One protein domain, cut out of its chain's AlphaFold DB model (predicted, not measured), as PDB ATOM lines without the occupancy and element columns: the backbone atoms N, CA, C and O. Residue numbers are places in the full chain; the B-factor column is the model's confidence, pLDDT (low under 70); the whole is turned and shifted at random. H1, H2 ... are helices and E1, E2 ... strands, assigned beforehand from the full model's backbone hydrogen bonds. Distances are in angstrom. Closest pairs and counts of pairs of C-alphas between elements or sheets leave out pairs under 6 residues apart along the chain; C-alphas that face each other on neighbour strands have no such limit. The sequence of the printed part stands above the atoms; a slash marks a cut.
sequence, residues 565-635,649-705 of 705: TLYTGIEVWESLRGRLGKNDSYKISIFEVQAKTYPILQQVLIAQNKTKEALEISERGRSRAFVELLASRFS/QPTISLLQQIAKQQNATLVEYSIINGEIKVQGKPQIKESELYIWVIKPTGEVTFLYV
ATOM      1  N   THR A 565     211.621 147.968 241.805       96.12
ATOM      2  CA  THR A 565     210.659 147.753 240.709       96.12
ATOM      3  C   THR A 565     211.282 146.962 239.554       96.12
ATOM      4  O   THR A 565     210.640 146.069 239.001       96.12
ATOM      5  N   LEU A 566     212.535 147.257 239.198       94.19
ATOM      6  CA  LEU A 566     213.249 146.592 238.106       94.19
ATOM      7  C   LEU A 566     213.664 145.160 238.468       94.19
ATOM      8  O   LEU A 566     213.554 144.282 237.614       94.19
ATOM      9  N   TYR A 567     214.046 144.893 239.723       93.62
ATOM     10  CA  TYR A 567     214.245 143.525 240.218       93.62
ATOM     11  C   TYR A 567     212.960 142.690 240.102       93.62
ATOM     12  O   TYR A 567     212.993 141.625 239.488       93.62
ATOM     13  N   THR A 568     211.808 143.199 240.566       93.88
ATOM     14  CA  THR A 568     210.507 142.526 240.361       93.88
ATOM     15  C   THR A 568     210.193 142.336 238.868       93.88
ATOM     16  O   THR A 568     209.647 141.309 238.473       93.88
ATOM     17  N   GLY A 569     210.566 143.293 238.011       90.56
ATOM     18  CA  GLY A 569     210.436 143.164 236.556       90.56
ATOM     19  C   GLY A 569     211.229 141.981 235.990       90.56
ATOM     20  O   GLY A 569     210.696 141.202 235.201       90.56
ATOM     21  N   ILE A 570     212.477 141.802 236.433       86.88
ATOM     22  CA  ILE A 570     213.325 140.664 236.049       86.88
ATOM     23  C   ILE A 570     212.719 139.339 236.537       86.88
ATOM     24  O   ILE A 570     212.647 138.395 235.753       86.88
ATOM     25  N   GLU A 571     212.221 139.267 237.775       88.00
ATOM     26  CA  GLU A 571     211.550 138.071 238.314       88.00
ATOM     27  C   GLU A 571     210.331 137.655 237.472       88.00
ATOM     28  O   GLU A 571     210.153 136.470 237.167       88.00
ATOM     29  N   VAL A 572     209.514 138.621 237.032       87.00
ATOM     30  CA  VAL A 572     208.368 138.372 236.143       87.00
ATOM     31  C   VAL A 572     208.829 137.856 234.777       87.00
ATOM     32  O   VAL A 572     208.276 136.867 234.289       87.00
ATOM     33  N   TRP A 573     209.873 138.447 234.184       81.25
ATOM     34  CA  TRP A 573     210.425 137.976 232.909       81.25
ATOM     35  C   TRP A 573     211.030 136.566 233.000       81.25
ATOM     36  O   TRP A 573     210.791 135.738 232.115       81.25
ATOM     37  N   GLU A 574     211.760 136.243 234.071       78.00
ATOM     38  CA  GLU A 574     212.296 134.891 234.285       78.00
ATOM     39  C   GLU A 574     211.172 133.870 234.563       78.00
ATOM     40  O   GLU A 574     211.209 132.757 234.031       78.00
ATOM     41  N   SER A 575     210.109 134.258 235.284       81.31
ATOM     42  CA  SER A 575     208.922 133.412 235.488       81.31
ATOM     43  C   SER A 575     208.141 133.156 234.193       81.31
ATOM     44  O   SER A 575     207.673 132.039 233.971       81.31
ATOM     45  N   LEU A 576     207.999 134.163 233.325       75.88
ATOM     46  CA  LEU A 576     207.340 134.027 232.024       75.88
ATOM     47  C   LEU A 576     208.138 133.093 231.103       75.88
ATOM     48  O   LEU A 576     207.578 132.162 230.526       75.88
ATOM     49  N   ARG A 577     209.463 133.276 231.045       68.75
ATOM     50  CA  ARG A 577     210.398 132.421 230.298       68.75
ATOM     51  C   ARG A 577     210.291 130.946 230.698       68.75
ATOM     52  O   ARG A 577     210.219 130.088 229.820       68.75
ATOM     53  N   GLY A 578     210.217 130.651 231.999       63.25
ATOM     54  CA  GLY A 578     210.064 129.281 232.511       63.25
ATOM     55  C   GLY A 578     208.777 128.575 232.056       63.25
ATOM     56  O   GLY A 578     208.761 127.353 231.930       63.25
ATOM     57  N   ARG A 579     207.712 129.327 231.744       65.44
ATOM     58  CA  ARG A 579     206.412 128.785 231.296       65.44
ATOM     59  C   ARG A 579     206.358 128.475 229.796       65.44
ATOM     60  O   ARG A 579     205.471 127.745 229.370       65.44
ATOM     61  N   LEU A 580     207.289 129.001 228.995       58.72
ATOM     62  CA  LEU A 580     207.274 128.888 227.525       58.72
ATOM     63  C   LEU A 580     207.926 127.603 226.979       58.72
ATOM     64  O   LEU A 580     207.894 127.353 225.773       58.72
ATOM     65  N   GLY A 581     208.506 126.765 227.846       57.88
ATOM     66  CA  GLY A 581     208.987 125.425 227.497       57.88
ATOM     67  C   GLY A 581     209.968 125.414 226.317       57.88
ATOM     68  O   GLY A 581     211.058 125.979 226.397       57.88
ATOM     69  N   LYS A 582     209.584 124.764 225.210       54.16
ATOM     70  CA  LYS A 582     210.385 124.636 223.972       54.16
ATOM     71  C   LYS A 582     209.912 125.553 222.828       54.16
ATOM     72  O   LYS A 582     210.312 125.353 221.690       54.16
ATOM     73  N   ASN A 583     209.039 126.526 223.105       51.56
ATOM     74  CA  ASN A 583     208.438 127.367 222.066       51.56
ATOM     75  C   ASN A 583     209.294 128.621 221.804       51.56
ATOM     76  O   ASN A 583     209.076 129.684 222.388       51.56
ATOM     77  N   ASP A 584     210.341 128.462 220.992       52.16
ATOM     78  CA  ASP A 584     211.455 129.419 220.917       52.16
ATOM     79  C   ASP A 584     211.110 130.759 220.239       52.16
ATOM     80  O   ASP A 584     211.705 131.781 220.583       52.16
ATOM     81  N   SER A 585     210.107 130.805 219.357       44.53
ATOM     82  CA  SER A 585     209.633 132.045 218.717       44.53
ATOM     83  C   SER A 585     209.119 133.075 219.731       44.53
ATOM     84  O   SER A 585     209.488 134.248 219.681       44.53
ATOM     85  N   TYR A 586     208.327 132.633 220.712       52.19
ATOM     86  CA  TYR A 586     207.794 133.504 221.763       52.19
ATOM     87  C   TYR A 586     208.878 133.990 222.734       52.19
ATOM     88  O   TYR A 586     208.769 135.097 223.260       52.19
ATOM     89  N   LYS A 587     209.953 133.214 222.938       53.38
ATOM     90  CA  LYS A 587     211.107 133.648 223.747       53.38
ATOM     91  C   LYS A 587     211.815 134.837 223.096       53.38
ATOM     92  O   LYS A 587     212.072 135.826 223.774       53.38
ATOM     93  N   ILE A 588     212.041 134.772 221.781       50.62
ATOM     94  CA  ILE A 588     212.689 135.840 221.002       50.62
ATOM     95  C   ILE A 588     211.891 137.153 221.092       50.62
ATOM     96  O   ILE A 588     212.475 138.207 221.325       50.62
ATOM     97  N   SER A 589     210.556 137.101 221.008       52.16
ATOM     98  CA  SER A 589     209.716 138.304 221.145       52.16
ATOM     99  C   SER A 589     209.773 138.944 222.543       52.16
ATOM    100  O   SER A 589     209.583 140.153 222.664       52.16
ATOM    101  N   ILE A 590     210.028 138.164 223.598       58.03
ATOM    102  CA  ILE A 590     210.189 138.674 224.971       58.03
ATOM    103  C   ILE A 590     211.609 139.207 225.203       58.03
ATOM    104  O   ILE A 590     211.783 140.175 225.948       58.03
ATOM    105  N   PHE A 591     212.615 138.624 224.543       58.09
ATOM    106  CA  PHE A 591     214.017 139.016 224.672       58.09
ATOM    107  C   PHE A 591     214.241 140.510 224.404       58.09
ATOM    108  O   PHE A 591     214.858 141.178 225.229       58.09
ATOM    109  N   GLU A 592     213.686 141.072 223.326       57.72
ATOM    110  CA  GLU A 592     213.865 142.495 222.974       57.72
ATOM    111  C   GLU A 592     213.305 143.477 224.021       57.72
ATOM    112  O   GLU A 592     213.746 144.629 224.112       57.72
ATOM    113  N   VAL A 593     212.336 143.030 224.825       57.97
ATOM    114  CA  VAL A 593     211.752 143.805 225.925       57.97
ATOM    115  C   VAL A 593     212.568 143.606 227.204       57.97
ATOM    116  O   VAL A 593     212.986 144.585 227.824       57.97
ATOM    117  N   GLN A 594     212.864 142.355 227.567       67.62
ATOM    118  CA  GLN A 594     213.662 142.006 228.748       67.62
ATOM    119  C   GLN A 594     215.095 142.572 228.671       67.62
ATOM    120  O   GLN A 594     215.650 143.003 229.683       67.62
ATOM    121  N   ALA A 595     215.680 142.642 227.471       66.31
ATOM    122  CA  ALA A 595     217.000 143.218 227.216       66.31
ATOM    123  C   ALA A 595     217.097 144.714 227.562       66.31
ATOM    124  O   ALA A 595     218.205 145.222 227.717       66.31
ATOM    125  N   LYS A 596     215.969 145.420 227.731       74.50
ATOM    126  CA  LYS A 596     215.939 146.819 228.192       74.50
ATOM    127  C   LYS A 596     215.939 146.929 229.720       74.50
ATOM    128  O   LYS A 596     216.460 147.904 230.248       74.50
ATOM    129  N   THR A 597     215.442 145.923 230.444       85.12
ATOM    130  CA  THR A 597     215.336 145.974 231.912       85.12
ATOM    131  C   THR A 597     216.704 145.892 232.604       85.12
ATOM    132  O   THR A 597     216.950 146.658 233.536       85.12
ATOM    133  N   TYR A 598     217.625 145.037 232.134       87.50
ATOM    134  CA  TYR A 598     218.965 144.922 232.739       87.50
ATOM    135  C   TYR A 598     219.812 146.214 232.606       87.50
ATOM    136  O   TYR A 598     220.332 146.658 233.629       87.50
ATOM    137  N   PRO A 599     219.919 146.888 231.435       86.38
ATOM    138  CA  PRO A 599     220.656 148.154 231.316       86.38
ATOM    139  C   PRO A 599     220.068 149.318 232.123       86.38
ATOM    140  O   PRO A 599     220.819 150.184 232.569       86.38
ATOM    141  N   ILE A 600     218.745 149.357 232.333       89.19
ATOM    142  CA  ILE A 600     218.109 150.381 233.181       89.19
ATOM    143  C   ILE A 600     218.443 150.113 234.656       89.19
ATOM    144  O   ILE A 600     218.831 151.034 235.372       89.19
ATOM    145  N   LEU A 601     218.379 148.855 235.111       92.25
ATOM    146  CA  LEU A 601     218.793 148.496 236.473       92.25
ATOM    147  C   LEU A 601     220.293 148.748 236.699       92.25
ATOM    148  O   LEU A 601     220.674 149.242 237.755       92.25
ATOM    149  N   GLN A 602     221.137 148.487 235.700       91.50
ATOM    150  CA  GLN A 602     222.562 148.818 235.741       91.50
ATOM    151  C   GLN A 602     222.800 150.320 235.976       91.50
ATOM    152  O   GLN A 602     223.536 150.665 236.899       91.50
ATOM    153  N   GLN A 603     222.135 151.207 235.225       91.38
ATOM    154  CA  GLN A 603     222.193 152.662 235.449       91.38
ATOM    155  C   GLN A 603     221.720 153.052 236.862       91.38
ATOM    156  O   GLN A 603     222.406 153.788 237.566       91.38
ATOM    157  N   VAL A 604     220.593 152.498 237.323       94.31
ATOM    158  CA  VAL A 604     220.038 152.753 238.669       94.31
ATOM    159  C   VAL A 604     220.979 152.308 239.797       94.31
ATOM    160  O   VAL A 604     221.014 152.937 240.859       94.31
ATOM    161  N   LEU A 605     221.752 151.241 239.589       94.50
ATOM    162  CA  LEU A 605     222.758 150.767 240.541       94.50
ATOM    163  C   LEU A 605     224.024 151.641 240.506       94.50
ATOM    164  O   LEU A 605     224.514 152.027 241.570       94.50
ATOM    165  N   ILE A 606     224.505 152.048 239.324       93.12
ATOM    166  CA  ILE A 606     225.611 153.016 239.190       93.12
ATOM    167  C   ILE A 606     225.266 154.353 239.859       93.12
ATOM    168  O   ILE A 606     226.057 154.844 240.665       93.12
ATOM    169  N   ALA A 607     224.059 154.884 239.643       91.94
ATOM    170  CA  ALA A 607     223.577 156.112 240.285       91.94
ATOM    171  C   ALA A 607     223.500 156.025 241.827       91.94
ATOM    172  O   ALA A 607     223.490 157.049 242.508       91.94
ATOM    173  N   GLN A 608     223.482 154.814 242.395       95.31
ATOM    174  CA  GLN A 608     223.552 154.559 243.841       95.31
ATOM    175  C   GLN A 608     224.962 154.192 244.341       95.31
ATOM    176  O   GLN A 608     225.117 153.831 245.506       95.31
ATOM    177  N   ASN A 609     225.992 154.272 243.493       93.19
ATOM    178  CA  ASN A 609     227.355 153.780 243.748       93.19
ATOM    179  C   ASN A 609     227.450 152.258 244.013       93.19
ATOM    180  O   ASN A 609     228.480 151.768 244.479       93.19
ATOM    181  N   LYS A 610     226.414 151.488 243.653       94.44
ATOM    182  CA  LYS A 610     226.361 150.017 243.717       94.44
ATOM    183  C   LYS A 610     227.072 149.400 242.504       94.44
ATOM    184  O   LYS A 610     226.496 148.676 241.691       94.44
ATOM    185  N   THR A 611     228.342 149.770 242.322       92.19
ATOM    186  CA  THR A 611     229.140 149.458 241.119       92.19
ATOM    187  C   THR A 611     229.429 147.968 240.958       92.19
ATOM    188  O   THR A 611     229.641 147.493 239.845       92.19
ATOM    189  N   LYS A 612     229.406 147.224 242.063       91.00
ATOM    190  CA  LYS A 612     229.578 145.772 242.123       91.00
ATOM    191  C   LYS A 612     228.321 145.057 241.639       91.00
ATOM    192  O   LYS A 612     228.371 144.220 240.746       91.00
ATOM    193  N   GLU A 613     227.180 145.446 242.173       91.88
ATOM    194  CA  GLU A 613     225.864 144.931 241.826       91.88
ATOM    195  C   GLU A 613     225.533 145.248 240.356       91.88
ATOM    196  O   GLU A 613     225.012 144.399 239.634       91.88
ATOM    197  N   ALA A 614     225.926 146.433 239.872       90.25
ATOM    198  CA  ALA A 614     225.793 146.843 238.473       90.25
ATOM    199  C   ALA A 614     226.587 145.962 237.484       90.25
ATOM    200  O   ALA A 614     226.119 145.742 236.364       90.25
ATOM    201  N   LEU A 615     227.753 145.435 237.889       90.12
ATOM    202  CA  LEU A 615     228.516 144.437 237.126       90.12
ATOM    203  C   LEU A 615     227.751 143.111 237.053       90.12
ATOM    204  O   LEU A 615     227.594 142.535 235.980       90.12
ATOM    205  N   GLU A 616     227.215 142.658 238.187       89.50
ATOM    206  CA  GLU A 616     226.485 141.392 238.260       89.50
ATOM    207  C   GLU A 616     225.206 141.411 237.407       89.50
ATOM    208  O   GLU A 616     224.920 140.466 236.672       89.50
ATOM    209  N   ILE A 617     224.464 142.523 237.428       88.56
ATOM    210  CA  ILE A 617     223.316 142.758 236.541       88.56
ATOM    211  C   ILE A 617     223.733 142.799 235.062       88.56
ATOM    212  O   ILE A 617     222.989 142.288 234.221       88.56
ATOM    213  N   SER A 618     224.926 143.325 234.750       86.38
ATOM    214  CA  SER A 618     225.513 143.264 233.403       86.38
ATOM    215  C   SER A 618     225.639 141.823 232.925       86.38
ATOM    216  O   SER A 618     225.059 141.448 231.907       86.38
ATOM    217  N   GLU A 619     226.351 140.992 233.689       84.19
ATOM    218  CA  GLU A 619     226.674 139.628 233.278       84.19
ATOM    219  C   GLU A 619     225.473 138.693 233.314       84.19
ATOM    220  O   GLU A 619     225.359 137.818 232.454       84.19
ATOM    221  N   ARG A 620     224.510 138.926 234.215       83.00
ATOM    222  CA  ARG A 620     223.188 138.288 234.144       83.00
ATOM    223  C   ARG A 620     222.529 138.594 232.792       83.00
ATOM    224  O   ARG A 620     222.095 137.665 232.114       83.00
ATOM    225  N   GLY A 621     222.522 139.857 232.356       78.50
ATOM    226  CA  GLY A 621     222.005 140.265 231.045       78.50
ATOM    227  C   GLY A 621     222.755 139.631 229.863       78.50
ATOM    228  O   GLY A 621     222.130 138.992 229.011       78.50
ATOM    229  N   ARG A 622     224.092 139.747 229.824       76.75
ATOM    230  CA  ARG A 622     224.927 139.204 228.733       76.75
ATOM    231  C   ARG A 622     224.854 137.676 228.653       76.75
ATOM    232  O   ARG A 622     224.712 137.135 227.559       76.75
ATOM    233  N   SER A 623     224.853 136.978 229.791       73.38
ATOM    234  CA  SER A 623     224.732 135.514 229.846       73.38
ATOM    235  C   SER A 623     223.389 135.014 229.309       73.38
ATOM    236  O   SER A 623     223.356 134.016 228.587       73.38
ATOM    237  N   ARG A 624     222.273 135.706 229.599       70.69
ATOM    238  CA  ARG A 624     220.962 135.373 229.006       70.69
ATOM    239  C   ARG A 624     220.988 135.576 227.484       70.69
ATOM    240  O   ARG A 624     220.684 134.636 226.751       70.69
ATOM    241  N   ALA A 625     221.471 136.731 227.014       64.50
ATOM    242  CA  ALA A 625     221.605 137.030 225.585       64.50
ATOM    243  C   ALA A 625     222.487 136.016 224.828       64.50
ATOM    244  O   ALA A 625     222.145 135.601 223.721       64.50
ATOM    245  N   PHE A 626     223.595 135.568 225.426       65.50
ATOM    246  CA  PHE A 626     224.484 134.572 224.827       65.50
ATOM    247  C   PHE A 626     223.820 133.192 224.694       65.50
ATOM    248  O   PHE A 626     223.881 132.584 223.625       65.50
ATOM    249  N   VAL A 627     223.122 132.719 225.734       63.91
ATOM    250  CA  VAL A 627     222.359 131.454 225.691       63.91
ATOM    251  C   VAL A 627     221.276 131.490 224.604       63.91
ATOM    252  O   VAL A 627     221.060 130.494 223.912       63.91
ATOM    253  N   GLU A 628     220.633 132.638 224.395       57.75
ATOM    254  CA  GLU A 628     219.596 132.817 223.370       57.75
ATOM    255  C   GLU A 628     220.177 132.937 221.949       57.75
ATOM    256  O   GLU A 628     219.615 132.385 220.997       57.75
ATOM    257  N   LEU A 629     221.352 133.556 221.793       59.19
ATOM    258  CA  LEU A 629     222.096 133.598 220.528       59.19
ATOM    259  C   LEU A 629     222.654 132.217 220.129       59.19
ATOM    260  O   LEU A 629     222.778 131.920 218.941       59.19
ATOM    261  N   LEU A 630     222.941 131.343 221.099       59.78
ATOM    262  CA  LEU A 630     223.209 129.925 220.840       59.78
ATOM    263  C   LEU A 630     221.927 129.184 220.426       59.78
ATOM    264  O   LEU A 630     221.906 128.558 219.368       59.78
ATOM    265  N   ALA A 631     220.847 129.282 221.211       56.62
ATOM    266  CA  ALA A 631     219.590 128.575 220.940       56.62
ATOM    267  C   ALA A 631     219.013 128.902 219.547       56.62
ATOM    268  O   ALA A 631     218.680 127.997 218.785       56.62
ATOM    269  N   SER A 632     218.985 130.185 219.176       53.00
ATOM    270  CA  SER A 632     218.517 130.657 217.862       53.00
ATOM    271  C   SER A 632     219.382 130.195 216.682       53.00
ATOM    272  O   SER A 632     218.861 130.023 215.582       53.00
ATOM    273  N   ARG A 633     220.683 129.942 216.882       56.72
ATOM    274  CA  ARG A 633     221.565 129.377 215.844       56.72
ATOM    275  C   ARG A 633     221.395 127.865 215.689       56.72
ATOM    276  O   ARG A 633     221.413 127.367 214.562       56.72
ATOM    277  N   PHE A 634     221.215 127.136 216.791       55.50
ATOM    278  CA  PHE A 634     221.114 125.672 216.777       55.50
ATOM    279  C   PHE A 634     219.694 125.128 216.549       55.50
ATOM    280  O   PHE A 634     219.559 123.981 216.132       55.50
ATOM    281  N   SER A 635     218.641 125.939 216.698       50.47
ATOM    282  CA  SER A 635     217.248 125.543 216.411       50.47
ATOM    283  C   SER A 635     217.029 124.993 214.991       50.47
ATOM    284  O   SER A 635     216.147 124.165 214.776       50.47
ATOM    285  N   GLN A 649     223.566 131.890 238.176       64.69
ATOM    286  CA  GLN A 649     223.482 133.332 237.935       64.69
ATOM    287  C   GLN A 649     224.882 133.922 238.167       64.69
ATOM    288  O   GLN A 649     225.412 133.746 239.266       64.69
ATOM    289  N   PRO A 650     225.517 134.546 237.154       71.44
ATOM    290  CA  PRO A 650     226.923 134.911 237.245       71.44
ATOM    291  C   PRO A 650     227.087 135.904 238.386       71.44
ATOM    292  O   PRO A 650     226.477 136.970 238.364       71.44
ATOM    293  N   THR A 651     227.862 135.519 239.398       81.69
ATOM    294  CA  THR A 651     228.118 136.346 240.578       81.69
ATOM    295  C   THR A 651     229.469 137.025 240.487       81.69
ATOM    296  O   THR A 651     230.408 136.508 239.876       81.69
ATOM    297  N   ILE A 652     229.622 138.145 241.190       83.88
ATOM    298  CA  ILE A 652     230.924 138.816 241.317       83.88
ATOM    299  C   ILE A 652     231.974 137.851 241.886       83.88
ATOM    300  O   ILE A 652     233.111 137.832 241.422       83.88
ATOM    301  N   SER A 653     231.595 136.999 242.844       84.06
ATOM    302  CA  SER A 653     232.489 135.988 243.417       84.06
ATOM    303  C   SER A 653     232.977 134.971 242.380       84.06
ATOM    304  O   SER A 653     234.156 134.617 242.404       84.06
ATOM    305  N   LEU A 654     232.121 134.558 241.437       83.69
ATOM    306  CA  LEU A 654     232.509 133.705 240.313       83.69
ATOM    307  C   LEU A 654     233.489 134.427 239.374       83.69
ATOM    308  O   LEU A 654     234.539 133.874 239.056       83.69
ATOM    309  N   LEU A 655     233.210 135.678 238.993       84.50
ATOM    310  CA  LEU A 655     234.096 136.477 238.132       84.50
ATOM    311  C   LEU A 655     235.476 136.703 238.785       84.50
ATOM    312  O   LEU A 655     236.519 136.518 238.154       84.50
ATOM    313  N   GLN A 656     235.501 137.016 240.085       85.75
ATOM    314  CA  GLN A 656     236.726 137.131 240.883       85.75
ATOM    315  C   GLN A 656     237.484 135.801 240.998       85.75
ATOM    316  O   GLN A 656     238.716 135.801 241.040       85.75
ATOM    317  N   GLN A 657     236.777 134.669 241.072       85.75
ATOM    318  CA  GLN A 657     237.387 133.339 241.077       85.75
ATOM    319  C   GLN A 657     237.991 132.996 239.711       85.75
ATOM    320  O   GLN A 657     239.108 132.486 239.674       85.75
ATOM    321  N   ILE A 658     237.315 133.324 238.605       84.12
ATOM    322  CA  ILE A 658     237.827 133.125 237.242       84.12
ATOM    323  C   ILE A 658     239.106 133.948 237.029       84.12
ATOM    324  O   ILE A 658     240.119 133.382 236.621       84.12
ATOM    325  N   ALA A 659     239.107 135.239 237.385       85.62
ATOM    326  CA  ALA A 659     240.293 136.099 237.289       85.62
ATOM    327  C   ALA A 659     241.502 135.527 238.061       85.62
ATOM    328  O   ALA A 659     242.618 135.489 237.538       85.62
ATOM    329  N   LYS A 660     241.267 135.001 239.274       88.94
ATOM    330  CA  LYS A 660     242.286 134.324 240.099       88.94
ATOM    331  C   LYS A 660     242.775 133.010 239.489       88.94
ATOM    332  O   LYS A 660     243.978 132.788 239.416       88.94
ATOM    333  N   GLN A 661     241.864 132.135 239.062       89.25
ATOM    334  CA  GLN A 661     242.200 130.810 238.526       89.25
ATOM    335  C   GLN A 661     242.935 130.885 237.185       89.25
ATOM    336  O   GLN A 661     243.838 130.089 236.944       89.25
ATOM    337  N   GLN A 662     242.576 131.847 236.332       90.25
ATOM    338  CA  GLN A 662     243.235 132.086 235.044       90.25
ATOM    339  C   GLN A 662     244.463 133.008 235.160       90.25
ATOM    340  O   GLN A 662     245.145 133.238 234.165       90.25
ATOM    341  N   ASN A 663     244.742 133.553 236.354       92.56
ATOM    342  CA  ASN A 663     245.753 134.588 236.605       92.56
ATOM    343  C   ASN A 663     245.667 135.764 235.602       92.56
ATOM    344  O   ASN A 663     246.677 136.259 235.101       92.56
ATOM    345  N   ALA A 664     244.442 136.183 235.275       90.19
ATOM    346  CA  ALA A 664     244.146 137.070 234.155       90.19
ATOM    347  C   ALA A 664     243.380 138.318 234.605       90.19
ATOM    348  O   ALA A 664     242.546 138.262 235.509       90.19
ATOM    349  N   THR A 665     243.641 139.448 233.944       92.00
ATOM    350  CA  THR A 665     242.799 140.640 234.074       92.00
ATOM    351  C   THR A 665     241.566 140.465 233.196       92.00
ATOM    352  O   THR A 665     241.698 140.376 231.975       92.00
ATOM    353  N   LEU A 666     240.376 140.449 233.793       89.31
ATOM    354  CA  LEU A 666     239.119 140.533 233.049       89.31
ATOM    355  C   LEU A 666     238.756 142.011 232.884       89.31
ATOM    356  O   LEU A 666     238.811 142.773 233.851       89.31
ATOM    357  N   VAL A 667     238.401 142.420 231.667       89.00
ATOM    358  CA  VAL A 667     237.895 143.765 231.374       89.00
ATOM    359  C   VAL A 667     236.518 143.616 230.755       89.00
ATOM    360  O   VAL A 667     236.366 142.980 229.714       89.00
ATOM    361  N   GLU A 668     235.527 144.215 231.395       87.88
ATOM    362  CA  GLU A 668     234.149 144.242 230.927       87.88
ATOM    363  C   GLU A 668     233.706 145.678 230.697       87.88
ATOM    364  O   GLU A 668     234.095 146.577 231.440       87.88
ATOM    365  N   TYR A 669     232.846 145.892 229.704       88.31
ATOM    366  CA  TYR A 669     232.292 147.210 229.431       88.31
ATOM    367  C   TYR A 669     230.819 147.143 229.022       88.31
ATOM    368  O   TYR A 669     230.356 146.154 228.447       88.31
ATOM    369  N   SER A 670     230.073 148.199 229.331       86.06
ATOM    370  CA  SER A 670     228.706 148.409 228.859       86.06
ATOM    371  C   SER A 670     228.601 149.784 228.222       86.06
ATOM    372  O   SER A 670     228.906 150.793 228.855       86.06
ATOM    373  N   ILE A 671     228.155 149.805 226.968       83.81
ATOM    374  CA  ILE A 671     227.811 151.028 226.245       83.81
ATOM    375  C   ILE A 671     226.371 151.378 226.619       83.81
ATOM    376  O   ILE A 671     225.443 150.638 226.279       83.81
ATOM    377  N   ILE A 672     226.181 152.490 227.324       81.19
ATOM    378  CA  ILE A 672     224.853 153.024 227.617       81.19
ATOM    379  C   ILE A 672     224.425 153.919 226.460       81.19
ATOM    380  O   ILE A 672     225.171 154.783 225.998       81.19
ATOM    381  N   ASN A 673     223.205 153.687 225.986       73.00
ATOM    382  CA  ASN A 673     222.590 154.444 224.909       73.00
ATOM    383  C   ASN A 673     221.578 155.439 225.491       73.00
ATOM    384  O   ASN A 673     220.519 155.037 225.975       73.00
ATOM    385  N   GLY A 674     221.917 156.725 225.437       64.56
ATOM    386  CA  GLY A 674     221.101 157.839 225.908       64.56
ATOM    387  C   GLY A 674     220.320 158.520 224.784       64.56
ATOM    388  O   GLY A 674     220.652 158.423 223.601       64.56
ATOM    389  N   GLU A 675     219.261 159.235 225.157       62.78
ATOM    390  CA  GLU A 675     218.394 159.960 224.225       62.78
ATOM    391  C   GLU A 675     218.850 161.422 224.082       62.78
ATOM    392  O   GLU A 675     218.548 162.283 224.908       62.78
ATOM    393  N   ILE A 676     219.596 161.715 223.015       57.28
ATOM    394  CA  ILE A 676     220.169 163.039 222.746       57.28
ATOM    395  C   ILE A 676     219.302 163.772 221.720       57.28
ATOM    396  O   ILE A 676     219.113 163.302 220.598       57.28
ATOM    397  N   LYS A 677     218.794 164.964 222.061       55.72
ATOM    398  CA  LYS A 677     217.993 165.782 221.132       55.72
ATOM    399  C   LYS A 677     218.882 166.460 220.084       55.72
ATOM    400  O   LYS A 677     219.514 167.479 220.351       55.72
ATOM    401  N   VAL A 678     218.895 165.921 218.867       50.28
ATOM    402  CA  VAL A 678     219.623 166.459 217.708       50.28
ATOM    403  C   VAL A 678     218.631 167.172 216.792       50.28
ATOM    404  O   VAL A 678     217.687 166.567 216.293       50.28
ATOM    405  N   GLN A 679     218.827 168.480 216.585       45.28
ATOM    406  CA  GLN A 679     217.893 169.339 215.830       45.28
ATOM    407  C   GLN A 679     216.436 169.239 216.341       45.28
ATOM    408  O   GLN A 679     215.483 169.228 215.567       45.28
ATOM    409  N   GLY A 680     216.263 169.113 217.661       46.19
ATOM    410  CA  GLY A 680     214.960 168.969 218.322       46.19
ATOM    411  C   GLY A 680     214.359 167.557 218.291       46.19
ATOM    412  O   GLY A 680     213.502 167.265 219.120       46.19
ATOM    413  N   LYS A 681     214.831 166.662 217.412       45.53
ATOM    414  CA  LYS A 681     214.398 165.257 217.373       45.53
ATOM    415  C   LYS A 681     215.218 164.409 218.353       45.53
ATOM    416  O   LYS A 681     216.439 164.582 218.399       45.53
ATOM    417  N   PRO A 682     214.611 163.483 219.114       53.09
ATOM    418  CA  PRO A 682     215.379 162.507 219.878       53.09
ATOM    419  C   PRO A 682     216.192 161.610 218.932       53.09
ATOM    420  O   PRO A 682     215.690 161.134 217.914       53.09
ATOM    421  N   GLN A 683     217.462 161.389 219.264       56.22
ATOM    422  CA  GLN A 683     218.317 160.369 218.667       56.22
ATOM    423  C   GLN A 683     218.931 159.536 219.786       56.22
ATOM    424  O   GLN A 683     219.571 160.080 220.685       56.22
ATOM    425  N   ILE A 684     218.772 158.219 219.708       63.19
ATOM    426  CA  ILE A 684     219.489 157.294 220.584       63.19
ATOM    427  C   ILE A 684     220.955 157.268 220.139       63.19
ATOM    428  O   ILE A 684     221.237 157.044 218.959       63.19
ATOM    429  N   LYS A 685     221.876 157.533 221.067       70.38
ATOM    430  CA  LYS A 685     223.328 157.521 220.847       70.38
ATOM    431  C   LYS A 685     224.051 156.981 222.071       70.38
ATOM    432  O   LYS A 685     223.559 157.115 223.186       70.38
ATOM    433  N   GLU A 686     225.250 156.456 221.855       76.00
ATOM    434  CA  GLU A 686     226.197 156.147 222.926       76.00
ATOM    435  C   GLU A 686     226.424 157.415 223.767       76.00
ATOM    436  O   GLU A 686     226.762 158.470 223.221       76.00
ATOM    437  N   SER A 687     226.147 157.338 225.071       74.38
ATOM    438  CA  SER A 687     226.156 158.492 225.982       74.38
ATOM    439  C   SER A 687     227.096 158.330 227.170       74.38
ATOM    440  O   SER A 687     227.628 159.328 227.639       74.38
ATOM    441  N   GLU A 688     227.282 157.100 227.656       82.19
ATOM    442  CA  GLU A 688     228.165 156.770 228.781       82.19
ATOM    443  C   GLU A 688     228.812 155.403 228.518       82.19
ATOM    444  O   GLU A 688     228.149 154.476 228.035       82.19
ATOM    445  N   LEU A 689     230.093 155.253 228.854       87.00
ATOM    446  CA  LEU A 689     230.819 153.987 228.788       87.00
ATOM    447  C   LEU A 689     231.204 153.533 230.198       87.00
ATOM    448  O   LEU A 689     232.099 154.087 230.838       87.00
ATOM    449  N   TYR A 690     230.543 152.484 230.678       91.31
ATOM    450  CA  TYR A 690     230.860 151.844 231.954       91.31
ATOM    451  C   TYR A 690     231.930 150.776 231.738       91.31
ATOM    452  O   TYR A 690     231.776 149.945 230.844       91.31
ATOM    453  N   ILE A 691     232.989 150.766 232.553       90.50
ATOM    454  CA  ILE A 691     234.095 149.803 232.456       90.50
ATOM    455  C   ILE A 691     234.411 149.224 233.838       90.50
ATOM    456  O   ILE A 691     234.641 149.955 234.803       90.50
ATOM    457  N   TRP A 692     234.507 147.899 233.917       93.94
ATOM    458  CA  TRP A 692     234.988 147.169 235.086       93.94
ATOM    459  C   TRP A 692     236.282 146.437 234.751       93.94
ATOM    460  O   TRP A 692     236.401 145.798 233.707       93.94
ATOM    461  N   VAL A 693     237.248 146.509 235.662       92.62
ATOM    462  CA  VAL A 693     238.537 145.821 235.558       92.62
ATOM    463  C   VAL A 693     238.696 144.918 236.774       92.62
ATOM    464  O   VAL A 693     238.841 145.403 237.897       92.62
ATOM    465  N   ILE A 694     238.672 143.606 236.554       92.50
ATOM    466  CA  ILE A 694     238.907 142.589 237.581       92.50
ATOM    467  C   ILE A 694     240.351 142.120 237.439       92.50
ATOM    468  O   ILE A 694     240.703 141.445 236.474       92.50
ATOM    469  N   LYS A 695     241.210 142.494 238.387       92.19
ATOM    470  CA  LYS A 695     242.629 142.110 238.393       92.19
ATOM    471  C   LYS A 695     242.783 140.610 238.723       92.19
ATOM    472  O   LYS A 695     241.899 140.058 239.381       92.19
ATOM    473  N   PRO A 696     243.931 139.965 238.425       91.88
ATOM    474  CA  PRO A 696     244.218 138.584 238.849       91.88
ATOM    475  C   PRO A 696     244.096 138.339 240.367       91.88
ATOM    476  O   PRO A 696     243.875 137.220 240.814       91.88
ATOM    477  N   THR A 697     244.189 139.391 241.187       91.31
ATOM    478  CA  THR A 697     243.938 139.351 242.641       91.31
ATOM    479  C   THR A 697     242.456 139.184 243.012       91.31
ATOM    480  O   THR A 697     242.132 138.987 244.185       91.31
ATOM    481  N   GLY A 698     241.537 139.283 242.047       85.88
ATOM    482  CA  GLY A 698     240.095 139.443 242.248       85.88
ATOM    483  C   GLY A 698     239.687 140.831 242.756       85.88
ATOM    484  O   GLY A 698     238.549 141.013 243.180       85.88
ATOM    485  N   GLU A 699     240.584 141.816 242.756       91.06
ATOM    486  CA  GLU A 699     240.211 143.209 243.011       91.06
ATOM    487  C   GLU A 699     239.415 143.754 241.814       91.06
ATOM    488  O   GLU A 699     239.867 143.632 240.675       91.06
ATOM    489  N   VAL A 700     238.247 144.350 242.070       91.06
ATOM    490  CA  VAL A 700     237.385 144.958 241.044       91.06
ATOM    491  C   VAL A 700     237.514 146.476 241.121       91.06
ATOM    492  O   VAL A 700     237.203 147.071 242.154       91.06
ATOM    493  N   THR A 701     237.940 147.100 240.027       92.06
ATOM    494  CA  THR A 701     237.958 148.556 239.832       92.06
ATOM    495  C   THR A 701     236.854 148.947 238.845       92.06
ATOM    496  O   THR A 701     236.619 148.221 237.881       92.06
ATOM    497  N   PHE A 702     236.182 150.079 239.070       91.88
ATOM    498  CA  PHE A 702     235.155 150.630 238.176       91.88
ATOM    499  C   PHE A 702     235.589 151.995 237.633       91.88
ATOM    500  O   PHE A 702     236.201 152.779 238.359       91.88
ATOM    501  N   LEU A 703     235.251 152.266 236.374       88.81
ATOM    502  CA  LEU A 703     235.437 153.534 235.676       88.81
ATOM    503  C   LEU A 703     234.159 153.848 234.884       88.81
ATOM    504  O   LEU A 703     233.543 152.943 234.323       88.81
ATOM    505  N   TYR A 704     233.801 155.126 234.797       81.56
ATOM    506  CA  TYR A 704     232.817 155.628 233.837       81.56
ATOM    507  C   TYR A 704     233.462 156.741 233.002       81.56
ATOM    508  O   TYR A 704     234.346 157.445 233.503       81.56
ATOM    509  N   VAL A 705     233.058 156.849 231.735       74.12
ATOM    510  CA  VAL A 705     233.572 157.803 230.735       74.12
ATOM    511  C   VAL A 705     232.408 158.371 229.931       74.12
ATOM    512  O   VAL A 705     231.520 157.560 229.579       74.12
TER     513      VAL A 705
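AT A GLANCE: This is residues 565 to 635 and 649 to 705 of the 705 residues of the protein "Tetratricopeptide repeat protein" of Tolypothrix sp. PCC 7601 (UniProt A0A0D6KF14). What is the main picture? A long hairpin of E1 and E2, with short E3 beside part of E2, makes a sheet; H2 and H3, side by side, cross one face, H1 packs on H2, and H4 grazes the sheet. What makes it up, and how spread out is it? The 128 printed residues, of mixed class, hold four named helices, then three named strands, order E1, E2, E3, antiparallel. It is only just compact, close to loose, radius of gyration of the C-alphas 16.5 A, spanning 45 by 43 by 29 A.

IN THESE COORDINATES: Where are the strands? E1, residues 666 to 678, 35.9 A, bends by 51 degrees at residue 675. E2 is residues 681 to 694, 39.0 A; E3, residues 700 to 704, 13.7 A, ends at C-alpha 704 (232.817, 155.628, 233.837). Where are the helices? H1, residues 565 to 579, 21.6 A, begins at C-alpha 565 (210.659, 147.753, 240.709). H2 is residues 584 to 606, 33.0 A, H3 611 to 634, 35.0 A, and H4 652 to 661, 14.1 A.

HOW THE PARTS SIT: How do the strands pair? They form a meander, each the antiparallel neighbour of the one before; N 670 and O 690, and N 691 and O 703, each 2.9 A apart, are within hydrogen-bond range. What is on the sheet? H2 and H3 are on the same face, two layers, helices on one face of a sheet, at heights over the sheet of 9.7 A and 8.0 A. How do the helices meet? Hairpin H2 and H3 touch, closest C-alphas Gln 602 and Ala 614, 4.7 A; hairpin H1 and H2 touch, Leu 566 and Leu 601, 6.1 A. O i to N i+4 pairs are within range throughout H4, in 10 of 11 in H1, 13 of 19 in H2 and 19 of 20 in H3.

THE WHOLE: Where is the cut? Residues 636 to 648 are not printed; C-alphas 635 and 649 are 23.7 A apart. Where is confidence low? pLDDT is under 70 at 577 to 595, 625 to 635, 649 and 674 to 684.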